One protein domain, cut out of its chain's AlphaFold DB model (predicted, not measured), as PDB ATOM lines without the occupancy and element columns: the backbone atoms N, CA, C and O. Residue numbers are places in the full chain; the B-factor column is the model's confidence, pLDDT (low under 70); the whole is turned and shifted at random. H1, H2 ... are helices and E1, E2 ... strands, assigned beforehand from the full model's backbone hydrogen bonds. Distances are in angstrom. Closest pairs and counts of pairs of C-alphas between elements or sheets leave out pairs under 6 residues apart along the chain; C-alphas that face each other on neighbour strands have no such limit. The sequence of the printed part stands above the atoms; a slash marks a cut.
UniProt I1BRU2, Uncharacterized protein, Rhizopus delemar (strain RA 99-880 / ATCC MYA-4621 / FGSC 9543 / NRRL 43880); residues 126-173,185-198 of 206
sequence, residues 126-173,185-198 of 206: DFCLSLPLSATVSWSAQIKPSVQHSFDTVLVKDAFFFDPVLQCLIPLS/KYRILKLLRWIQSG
ATOM      1  N   ASP A 126     112.175 -14.283  59.031       67.81
ATOM      2  CA  ASP A 126     112.391 -12.872  59.359       67.81
ATOM      3  C   ASP A 126     113.837 -12.426  59.129       67.81
ATOM      4  O   ASP A 126     114.077 -11.310  58.666       67.81
ATOM      5  N   PHE A 127     114.809 -13.307  59.391       67.19
ATOM      6  CA  PHE A 127     116.213 -13.008  59.136       67.19
ATOM      7  C   PHE A 127     116.462 -12.785  57.640       67.19
ATOM      8  O   PHE A 127     117.013 -11.754  57.258       67.19
ATOM      9  N   CYS A 128     115.993 -13.696  56.782       66.19
ATOM     10  CA  CYS A 128     116.130 -13.575  55.325       66.19
ATOM     11  C   CYS A 128     115.460 -12.304  54.780       66.19
ATOM     12  O   CYS A 128     115.993 -11.646  53.889       66.19
ATOM     13  N   LEU A 129     114.316 -11.937  55.355       75.50
ATOM     14  CA  LEU A 129     113.551 -10.742  55.010       75.50
ATOM     15  C   LEU A 129     114.251  -9.431  55.429       75.50
ATOM     16  O   LEU A 129     113.991  -8.376  54.847       75.50
ATOM     17  N   SER A 130     115.168  -9.489  56.398       76.25
ATOM     18  CA  SER A 130     115.960  -8.343  56.867       76.25
ATOM     19  C   SER A 130     117.278  -8.118  56.117       76.25
ATOM     20  O   SER A 130     118.005  -7.183  56.441       76.25
ATOM     21  N   LEU A 131     117.598  -8.952  55.124       73.56
ATOM     22  CA  LEU A 131     118.808  -8.790  54.319       73.56
ATOM     23  C   LEU A 131     118.641  -7.668  53.276       73.56
ATOM     24  O   LEU A 131     117.535  -7.480  52.763       73.56
ATOM     25  N   PRO A 132     119.719  -6.947  52.913       79.31
ATOM     26  CA  PRO A 132     119.696  -6.001  51.801       79.31
ATOM     27  C   PRO A 132     119.441  -6.686  50.453       79.31
ATOM     28  O   PRO A 132     119.965  -7.770  50.173       79.31
ATOM     29  N   LEU A 133     118.690  -6.027  49.571       78.88
ATOM     30  CA  LEU A 133     118.425  -6.508  48.212       78.88
ATOM     31  C   LEU A 133     119.702  -6.580  47.370       78.88
ATOM     32  O   LEU A 133     119.871  -7.510  46.585       78.88
ATOM     33  N   SER A 134     120.635  -5.647  47.561       77.31
ATOM     34  CA  SER A 134     121.934  -5.662  46.877       77.31
ATOM     35  C   SER A 134     122.731  -6.946  47.113       77.31
ATOM     36  O   SER A 134     123.381  -7.426  46.190       77.31
ATOM     37  N   ALA A 135     122.635  -7.518  48.314       69.31
ATOM     38  CA  ALA A 135     123.356  -8.721  48.714       69.31
ATOM     39  C   ALA A 135     122.634 -10.026  48.337       69.31
ATOM     40  O   ALA A 135     123.243 -11.093  48.383       69.31
ATOM     41  N   THR A 136     121.342  -9.962  48.008       73.38
ATOM     42  CA  THR A 136     120.492 -11.147  47.788       73.38
ATOM     43  C   THR A 136     120.085 -11.343  46.329       73.38
ATOM     44  O   THR A 136     119.788 -12.466  45.923       73.38
ATOM     45  N   VAL A 137     120.102 -10.285  45.516       75.25
ATOM     46  CA  VAL A 137     119.802 -10.349  44.081       75.25
ATOM     47  C   VAL A 137     121.059 -10.739  43.299       75.25
ATOM     48  O   VAL A 137     122.115 -10.131  43.452       75.25
ATOM     49  N   SER A 138     120.947 -11.731  42.410       70.50
ATOM     50  CA  SER A 138     121.968 -11.963  41.378       70.50
ATOM     51  C   SER A 138     121.848 -10.885  40.309       70.50
ATOM     52  O   SER A 138     120.898 -10.890  39.535       70.50
ATOM     53  N   TRP A 139     122.786  -9.940  40.299       74.88
ATOM     54  CA  TRP A 139     122.802  -8.832  39.348       74.88
ATOM     55  C   TRP A 139     123.442  -9.243  38.020       74.88
ATOM     56  O   TRP A 139     124.528  -9.819  37.992       74.88
ATOM     57  N   SER A 140     122.806  -8.875  36.909       76.06
ATOM     58  CA  SER A 140     123.403  -8.974  35.576       76.06
ATOM     59  C   SER A 140     124.672  -8.119  35.465       76.06
ATOM     60  O   SER A 140     124.729  -6.999  35.981       76.06
ATOM     61  N   ALA A 141     125.665  -8.606  34.712       72.69
ATOM     62  CA  ALA A 141     126.908  -7.883  34.420       72.69
ATOM     63  C   ALA A 141     126.679  -6.535  33.703       72.69
ATOM     64  O   ALA A 141     127.551  -5.668  33.705       72.69
ATOM     65  N   GLN A 142     125.498  -6.340  33.109       74.62
ATOM     66  CA  GLN A 142     125.099  -5.092  32.454       74.62
ATOM     67  C   GLN A 142     124.709  -3.987  33.456       74.62
ATOM     68  O   GLN A 142     124.699  -2.802  33.110       74.62
ATOM     69  N   ILE A 143     124.399  -4.345  34.707       76.50
ATOM     70  CA  ILE A 143     123.981  -3.397  35.742       76.50
ATOM     71  C   ILE A 143     125.218  -2.873  36.471       76.50
ATOM     72  O   ILE A 143     125.916  -3.611  37.163       76.50
ATOM     73  N   LYS A 144     125.467  -1.562  36.361       82.75
ATOM     74  CA  LYS A 144     126.621  -0.903  36.992       82.75
ATOM     75  C   LYS A 144     126.626  -1.095  38.522       82.75
ATOM     76  O   LYS A 144     125.575  -0.911  39.139       82.75
ATOM     77  N   PRO A 145     127.792  -1.314  39.161       78.31
ATOM     78  CA  PRO A 145     127.895  -1.485  40.616       78.31
ATOM     79  C   PRO A 145     127.283  -0.337  41.429       78.31
ATOM     80  O   PRO A 145     126.603  -0.575  42.417       78.31
ATOM     81  N   SER A 146     127.424   0.915  40.978       81.12
ATOM     82  CA  SER A 146     126.810   2.078  41.643       81.12
ATOM     83  C   SER A 146     125.282   1.994  41.730       81.12
ATOM     84  O   SER A 146     124.679   2.517  42.666       81.12
ATOM     85  N   VAL A 147     124.650   1.315  40.772       80.06
ATOM     86  CA  VAL A 147     123.209   1.061  40.768       80.06
ATOM     87  C   VAL A 147     122.865  -0.082  41.719       80.06
ATOM     88  O   VAL A 147     121.860   0.020  42.415       80.06
ATOM     89  N   GLN A 148     123.704  -1.116  41.818       80.19
ATOM     90  CA  GLN A 148     123.531  -2.220  42.773       80.19
ATOM     91  C   GLN A 148     123.618  -1.713  44.223       80.19
ATOM     92  O   GLN A 148     122.720  -1.969  45.021       80.19
ATOM     93  N   HIS A 149     124.617  -0.876  44.527       80.62
ATOM     94  CA  HIS A 149     124.790  -0.243  45.844       80.62
ATOM     95  C   HIS A 149     123.619   0.658  46.246       80.62
ATOM     96  O   HIS A 149     123.337   0.849  47.428       80.62
ATOM     97  N   SER A 150     122.852   1.175  45.279       82.62
ATOM     98  CA  SER A 150     121.630   1.926  45.591       82.62
ATOM     99  C   SER A 150     120.546   1.073  46.276       82.62
ATOM    100  O   SER A 150     119.572   1.632  46.782       82.62
ATOM    101  N   PHE A 151     120.711  -0.253  46.321       82.19
ATOM    102  CA  PHE A 151     119.843  -1.201  47.020       82.19
ATOM    103  C   PHE A 151     120.413  -1.684  48.366       82.19
ATOM    104  O   PHE A 151     119.754  -2.480  49.028       82.19
ATOM    105  N   ASP A 152     121.568  -1.177  48.818       78.75
ATOM    106  CA  ASP A 152     122.150  -1.527  50.129       78.75
ATOM    107  C   ASP A 152     121.238  -1.119  51.300       78.75
ATOM    108  O   ASP A 152     121.237  -1.742  52.357       78.75
ATOM    109  N   THR A 153     120.424  -0.078  51.100       81.56
ATOM    110  CA  THR A 153     119.484   0.439  52.105       81.56
ATOM    111  C   THR A 153     118.072  -0.135  51.978       81.56
ATOM    112  O   THR A 153     117.184   0.327  52.687       81.56
ATOM    113  N   VAL A 154     117.822  -1.026  51.013       81.69
ATOM    114  CA  VAL A 154     116.488  -1.585  50.741       81.69
ATOM    115  C   VAL A 154     116.509  -3.061  51.098       81.69
ATOM    116  O   VAL A 154     117.379  -3.792  50.628       81.69
ATOM    117  N   LEU A 155     115.568  -3.498  51.925       83.06
ATOM    118  CA  LEU A 155     115.533  -4.852  52.458       83.06
ATOM    119  C   LEU A 155     114.631  -5.761  51.618       83.06
ATOM    120  O   LEU A 155     113.734  -5.298  50.912       83.06
ATOM    121  N   VAL A 156     114.839  -7.075  51.716       81.25
ATOM    122  CA  VAL A 156     114.015  -8.071  51.009       81.25
ATOM    123  C   VAL A 156     112.535  -7.925  51.377       81.25
ATOM    124  O   VAL A 156     111.693  -7.946  50.482       81.25
ATOM    125  N   LYS A 157     112.215  -7.679  52.656       83.50
ATOM    126  CA  LYS A 157     110.838  -7.445  53.132       83.50
ATOM    127  C   LYS A 157     110.146  -6.237  52.511       83.50
ATOM    128  O   LYS A 157     108.922  -6.168  52.525       83.50
ATOM    129  N   ASP A 158     110.918  -5.282  51.995       82.69
ATOM    130  CA  ASP A 158     110.362  -4.079  51.380       82.69
ATOM    131  C   ASP A 158     109.840  -4.383  49.962       82.69
ATOM    132  O   ASP A 158     109.001  -3.652  49.439       82.69
ATOM    133  N   ALA A 159     110.320  -5.467  49.334       80.94
ATOM    134  CA  ALA A 159     109.966  -5.867  47.971       80.94
ATOM    135  C   ALA A 159     109.190  -7.193  47.885       80.94
ATOM    136  O   ALA A 159     108.423  -7.388  46.939       80.94
ATOM    137  N   PHE A 160     109.366  -8.093  48.855       83.25
ATOM    138  CA  PHE A 160     108.812  -9.443  48.839       83.25
ATOM    139  C   PHE A 160     108.245  -9.831  50.203       83.25
ATOM    140  O   PHE A 160     108.771  -9.439  51.243       83.25
ATOM    141  N   PHE A 161     107.227 -10.685  50.191       84.12
ATOM    142  CA  PHE A 161     106.814 -11.444  51.368       84.12
ATOM    143  C   PHE A 161     107.074 -12.933  51.138       84.12
ATOM    144  O   PHE A 161     107.091 -13.408  50.003       84.12
ATOM    145  N   PHE A 162     107.315 -13.671  52.218       79.88
ATOM    146  CA  PHE A 162     107.480 -15.118  52.152       79.88
ATOM    147  C   PHE A 162     106.117 -15.794  52.290       79.88
ATOM    148  O   PHE A 162     105.435 -15.594  53.294       79.88
ATOM    149  N   ASP A 163     105.730 -16.586  51.293       80.31
ATOM    150  CA  ASP A 163     104.547 -17.437  51.364       80.31
ATOM    151  C   ASP A 163     104.941 -18.790  51.987       80.31
ATOM    152  O   ASP A 163     105.690 -19.555  51.369       80.31
ATOM    153  N   PRO A 164     104.464 -19.111  53.205       74.81
ATOM    154  CA  PRO A 164     104.819 -20.354  53.882       74.81
ATOM    155  C   PRO A 164     104.167 -21.592  53.251       74.81
ATOM    156  O   PRO A 164     104.671 -22.696  53.453       74.81
ATOM    157  N   VAL A 165     103.081 -21.433  52.489       75.62
ATOM    158  CA  VAL A 165     102.392 -22.533  51.797       75.62
ATOM    159  C   VAL A 165     103.153 -22.897  50.528       75.62
ATOM    160  O   VAL A 165     103.426 -24.071  50.283       75.62
ATOM    161  N   LEU A 166     103.545 -21.888  49.747       75.44
ATOM    162  CA  LEU A 166     104.275 -22.080  48.491       75.44
ATOM    163  C   LEU A 166     105.799 -22.173  48.677       75.44
ATOM    164  O   LEU A 166     106.512 -22.517  47.734       75.44
ATOM    165  N   GLN A 167     106.304 -21.894  49.887       73.31
ATOM    166  CA  GLN A 167     107.730 -21.891  50.237       73.31
ATOM    167  C   GLN A 167     108.571 -21.018  49.287       73.31
ATOM    168  O   GLN A 167     109.701 -21.362  48.927       73.31
ATOM    169  N   CYS A 168     108.018 -19.878  48.869       75.75
ATOM    170  CA  CYS A 168     108.637 -18.970  47.911       75.75
ATOM    171  C   CYS A 168     108.467 -17.501  48.320       75.75
ATOM    172  O   CYS A 168     107.623 -17.148  49.145       75.75
ATOM    173  N   LEU A 169     109.312 -16.638  47.753       78.12
ATOM    174  CA  LEU A 169     109.165 -15.192  47.882       78.12
ATOM    175  C   LEU A 169     108.210 -14.693  46.800       78.12
ATOM    176  O   LEU A 169     108.455 -14.895  45.611       78.12
ATOM    177  N   ILE A 170     107.148 -14.016  47.222       80.81
ATOM    178  CA  ILE A 170     106.163 -13.418  46.330       80.81
ATOM    179  C   ILE A 170     106.392 -11.904  46.298       80.81
ATOM    180  O   ILE A 170     106.524 -11.282  47.358       80.81
ATOM    181  N   PRO A 171     106.460 -11.286  45.103       80.81
ATOM    182  CA  PRO A 171     106.538  -9.839  44.981       80.81
ATOM    183  C   PRO A 171     105.360  -9.161  45.674       80.81
ATOM    184  O   PRO A 171     104.205  -9.558  45.492       80.81
ATOM    185  N   LEU A 172     105.635  -8.078  46.394       76.62
ATOM    186  CA  LEU A 172     104.603  -7.149  46.837       76.62
ATOM    187  C   LEU A 172     104.064  -6.413  45.598       76.62
ATOM    188  O   LEU A 172     104.535  -5.337  45.222       76.62
ATOM    189  N   SER A 173     103.114  -7.038  44.902       62.41
ATOM    190  CA  SER A 173     102.373  -6.439  43.791       62.41
ATOM    191  C   SER A 173     101.809  -5.091  44.233       62.41
ATOM    192  O   SER A 173     101.286  -4.968  45.341       62.41
ATOM    193  N   LYS A 185     110.507   2.991  46.930       71.06
ATOM    194  CA  LYS A 185     109.415   2.486  46.053       71.06
ATOM    195  C   LYS A 185     109.756   2.462  44.557       71.06
ATOM    196  O   LYS A 185     109.516   1.465  43.888       71.06
ATOM    197  N   TYR A 186     110.343   3.533  44.023       74.44
ATOM    198  CA  TYR A 186     110.749   3.579  42.611       74.44
ATOM    199  C   TYR A 186     111.871   2.587  42.281       74.44
ATOM    200  O   TYR A 186     111.861   1.993  41.207       74.44
ATOM    201  N   ARG A 187     112.816   2.376  43.209       75.38
ATOM    202  CA  ARG A 187     113.896   1.387  43.079       75.38
ATOM    203  C   ARG A 187     113.329  -0.035  43.097       75.38
ATOM    204  O   ARG A 187     113.686  -0.826  42.234       75.38
ATOM    205  N   ILE A 188     112.389  -0.316  44.000       79.06
ATOM    206  CA  ILE A 188     111.699  -1.612  44.103       79.06
ATOM    207  C   ILE A 188     110.890  -1.902  42.835       79.06
ATOM    208  O   ILE A 188     111.049  -2.959  42.240       79.06
ATOM    209  N   LEU A 189     110.089  -0.948  42.352       77.50
ATOM    210  CA  LEU A 189     109.331  -1.115  41.104       77.50
ATOM    211  C   LEU A 189     110.247  -1.343  39.898       77.50
ATOM    212  O   LEU A 189     109.928  -2.146  39.024       77.50
ATOM    213  N   LYS A 190     111.392  -0.651  39.849       79.25
ATOM    214  CA  LYS A 190     112.400  -0.856  38.806       79.25
ATOM    215  C   LYS A 190     113.003  -2.261  38.879       79.25
ATOM    216  O   LYS A 190     113.096  -2.918  37.850       79.25
ATOM    217  N   LEU A 191     113.341  -2.729  40.081       79.06
ATOM    218  CA  LEU A 191     113.841  -4.083  40.315       79.06
ATOM    219  C   LEU A 191     112.816  -5.146  39.903       79.06
ATOM    220  O   LEU A 191     113.160  -6.072  39.180       79.06
ATOM    221  N   LEU A 192     111.550  -4.997  40.300       78.06
ATOM    222  CA  LEU A 192     110.491  -5.936  39.925       78.06
ATOM    223  C   LEU A 192     110.285  -5.991  38.407       78.06
ATOM    224  O   LEU A 192     110.096  -7.074  37.860       78.06
ATOM    225  N   ARG A 193     110.390  -4.849  37.715       80.12
ATOM    226  CA  ARG A 193     110.372  -4.813  36.246       80.12
ATOM    227  C   ARG A 193     111.559  -5.553  35.640       80.12
ATOM    228  O   ARG A 193     111.346  -6.305  34.703       80.12
ATOM    229  N   TRP A 194     112.765  -5.385  36.182       78.44
ATOM    230  CA  TRP A 194     113.953  -6.115  35.721       78.44
ATOM    231  C   TRP A 194     113.865  -7.624  35.947       78.44
ATOM    232  O   TRP A 194     114.346  -8.406  35.131       78.44
ATOM    233  N   ILE A 195     113.231  -8.046  37.041       75.19
ATOM    234  CA  ILE A 195     112.956  -9.461  37.304       75.19
ATOM    235  C   ILE A 195     111.940  -9.994  36.285       75.19
ATOM    236  O   ILE A 195     112.151 -11.067  35.727       75.19
ATOM    237  N   GLN A 196     110.875  -9.238  35.995       75.69
ATOM    238  CA  GLN A 196     109.851  -9.611  35.009       75.69
ATOM    239  C   GLN A 196     110.374  -9.625  33.567       75.69
ATOM    240  O   GLN A 196     109.960 -10.477  32.785       75.69
ATOM    241  N   SER A 197     111.268  -8.701  33.209       74.25
ATOM    242  CA  SER A 197     111.880  -8.639  31.877       74.25
ATOM    243  C   SER A 197     113.038  -9.622  31.692       74.25
ATOM    244  O   SER A 197     113.546  -9.755  30.584       74.25
ATOM    245  N   GLY A 198     113.474 -10.304  32.759       65.94
ATOM    246  CA  GLY A 198     114.628 -11.205  32.736       65.94
ATOM    247  C   GLY A 198     115.985 -10.492  32.710       65.94
ATOM    248  O   GLY A 198     117.013 -11.155  32.769       65.94
TER     249      GLY A 198
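Overview. This is residues 126 to 173 and 185 to 198 of the 206 residues of an uncharacterized protein of Rhizopus delemar (strain RA 99-880 / ATCC MYA-4621 / FGSC 9543 / NRRL 43880) (UniProt I1BRU2). A two-stranded hairpin, E1 and E2, makes one end of the model and the short helix H3 lies towards the other, with the short helices H2 and H4 between them and the one longer helix, H5, set to one side of that middle region. The short helix H1 lies near the hairpin and meets H4, while the link from H2 to H3 swings out in a loop at the H3 end; the named parts have few contacts with one another. The printed part has 62 residues, with five named helices and two named strands in the order H1, H2, H3, H4, E1, E2, H5; the sheet has the order E1, E2 and is antiparallel, and the class is mixed, helices and strands. The whole is compact, with a radius of gyration of the C-alphas of 11.6 A, and the C-alphas span 35 by 24 by 20 A along their three main axes.

Arrangement. The sheet consists of E1, residues 160 to 163, and E2, residues 168 to 171, which form a hairpin. They are antiparallel neighbours, with 141 degrees between their directions. The C-alphas of Phe 160 and Pro 171 face each other at 4.5 A, and those of Phe 162 and Leu 169 at 4.6 A. Across the pair, N 170 and O 161 are within hydrogen-bond range at 2.8 A, and N 163 and O 168 at 2.9 A. H4, residues 156 to 159, is joined to E1 by a tight link, with 0 residues between them. The closest C-alphas of H4 and E2 are those of Ala 159 and Pro 171, 6.0 A apart. H5, residues 185 to 196, is close to H4 but not clearly touching it, and the closest C-alphas are those of Ala 159 and Ile 188, 6.0 A apart. H5 and E1 are apart, while the closest C-alphas of E2 and H5, those of Pro 171 and Leu 192, are 7.5 A apart. H1, residues 126 to 129, and H4 only just touch, with 3 pairs of C-alphas within 8 A, the closest being those of Leu 129 and Lys 157 at 4.7 A. H2, residues 133 to 136, is close to H4 but not clearly touching it, with the C-alphas of Leu 133 and Val 156 closest at 5.5 A. H2 is also close to H3, residues 145 to 149, but not clearly touching it, with the C-alphas of Ser 134 and Gln 148 closest at 5.6 A. H3 and H5 are apart, and so are H3 and H4. In H3 and H5 every O i to N i+4 pair is within hydrogen-bond range; H1, H2 and H4 are too short for such a pair, and each has its one O i to N i+3 pair within range.

Along the chain. H5 is the longest helix, 16.4 A from C-alpha 185 at (109.415, 2.486, 46.053) to C-alpha 196 at (109.851, -9.611, 35.009). E1 is 9.4 A long and E2 9.8 A; E1 begins with C-alpha 160 at (108.812, -9.443, 48.839). H3 measures 6.2 A, H4 5.5 A, H2 5.1 A and H1 5.0 A. H1 begins with C-alpha 126 at (112.391, -12.872, 59.359).

Size, cuts and confidence. The two C-alphas farthest apart, those of Ser 146 and Val 165, are 36.1 A apart. Residues 174 to 184 are not printed, and C-alphas 173 and 185 are 11.6 A apart across this cut, which lies in the link from E2 to H5. Of the links that are printed whole, those from H1 to H2, H4 to E1 and E1 to E2 are tight, and those from H2 to H3 and H3 to H4 are short. The mean pLDDT of the printed part is 77.0, and residues 126 to 128, 135, 173 and 198 are under 70.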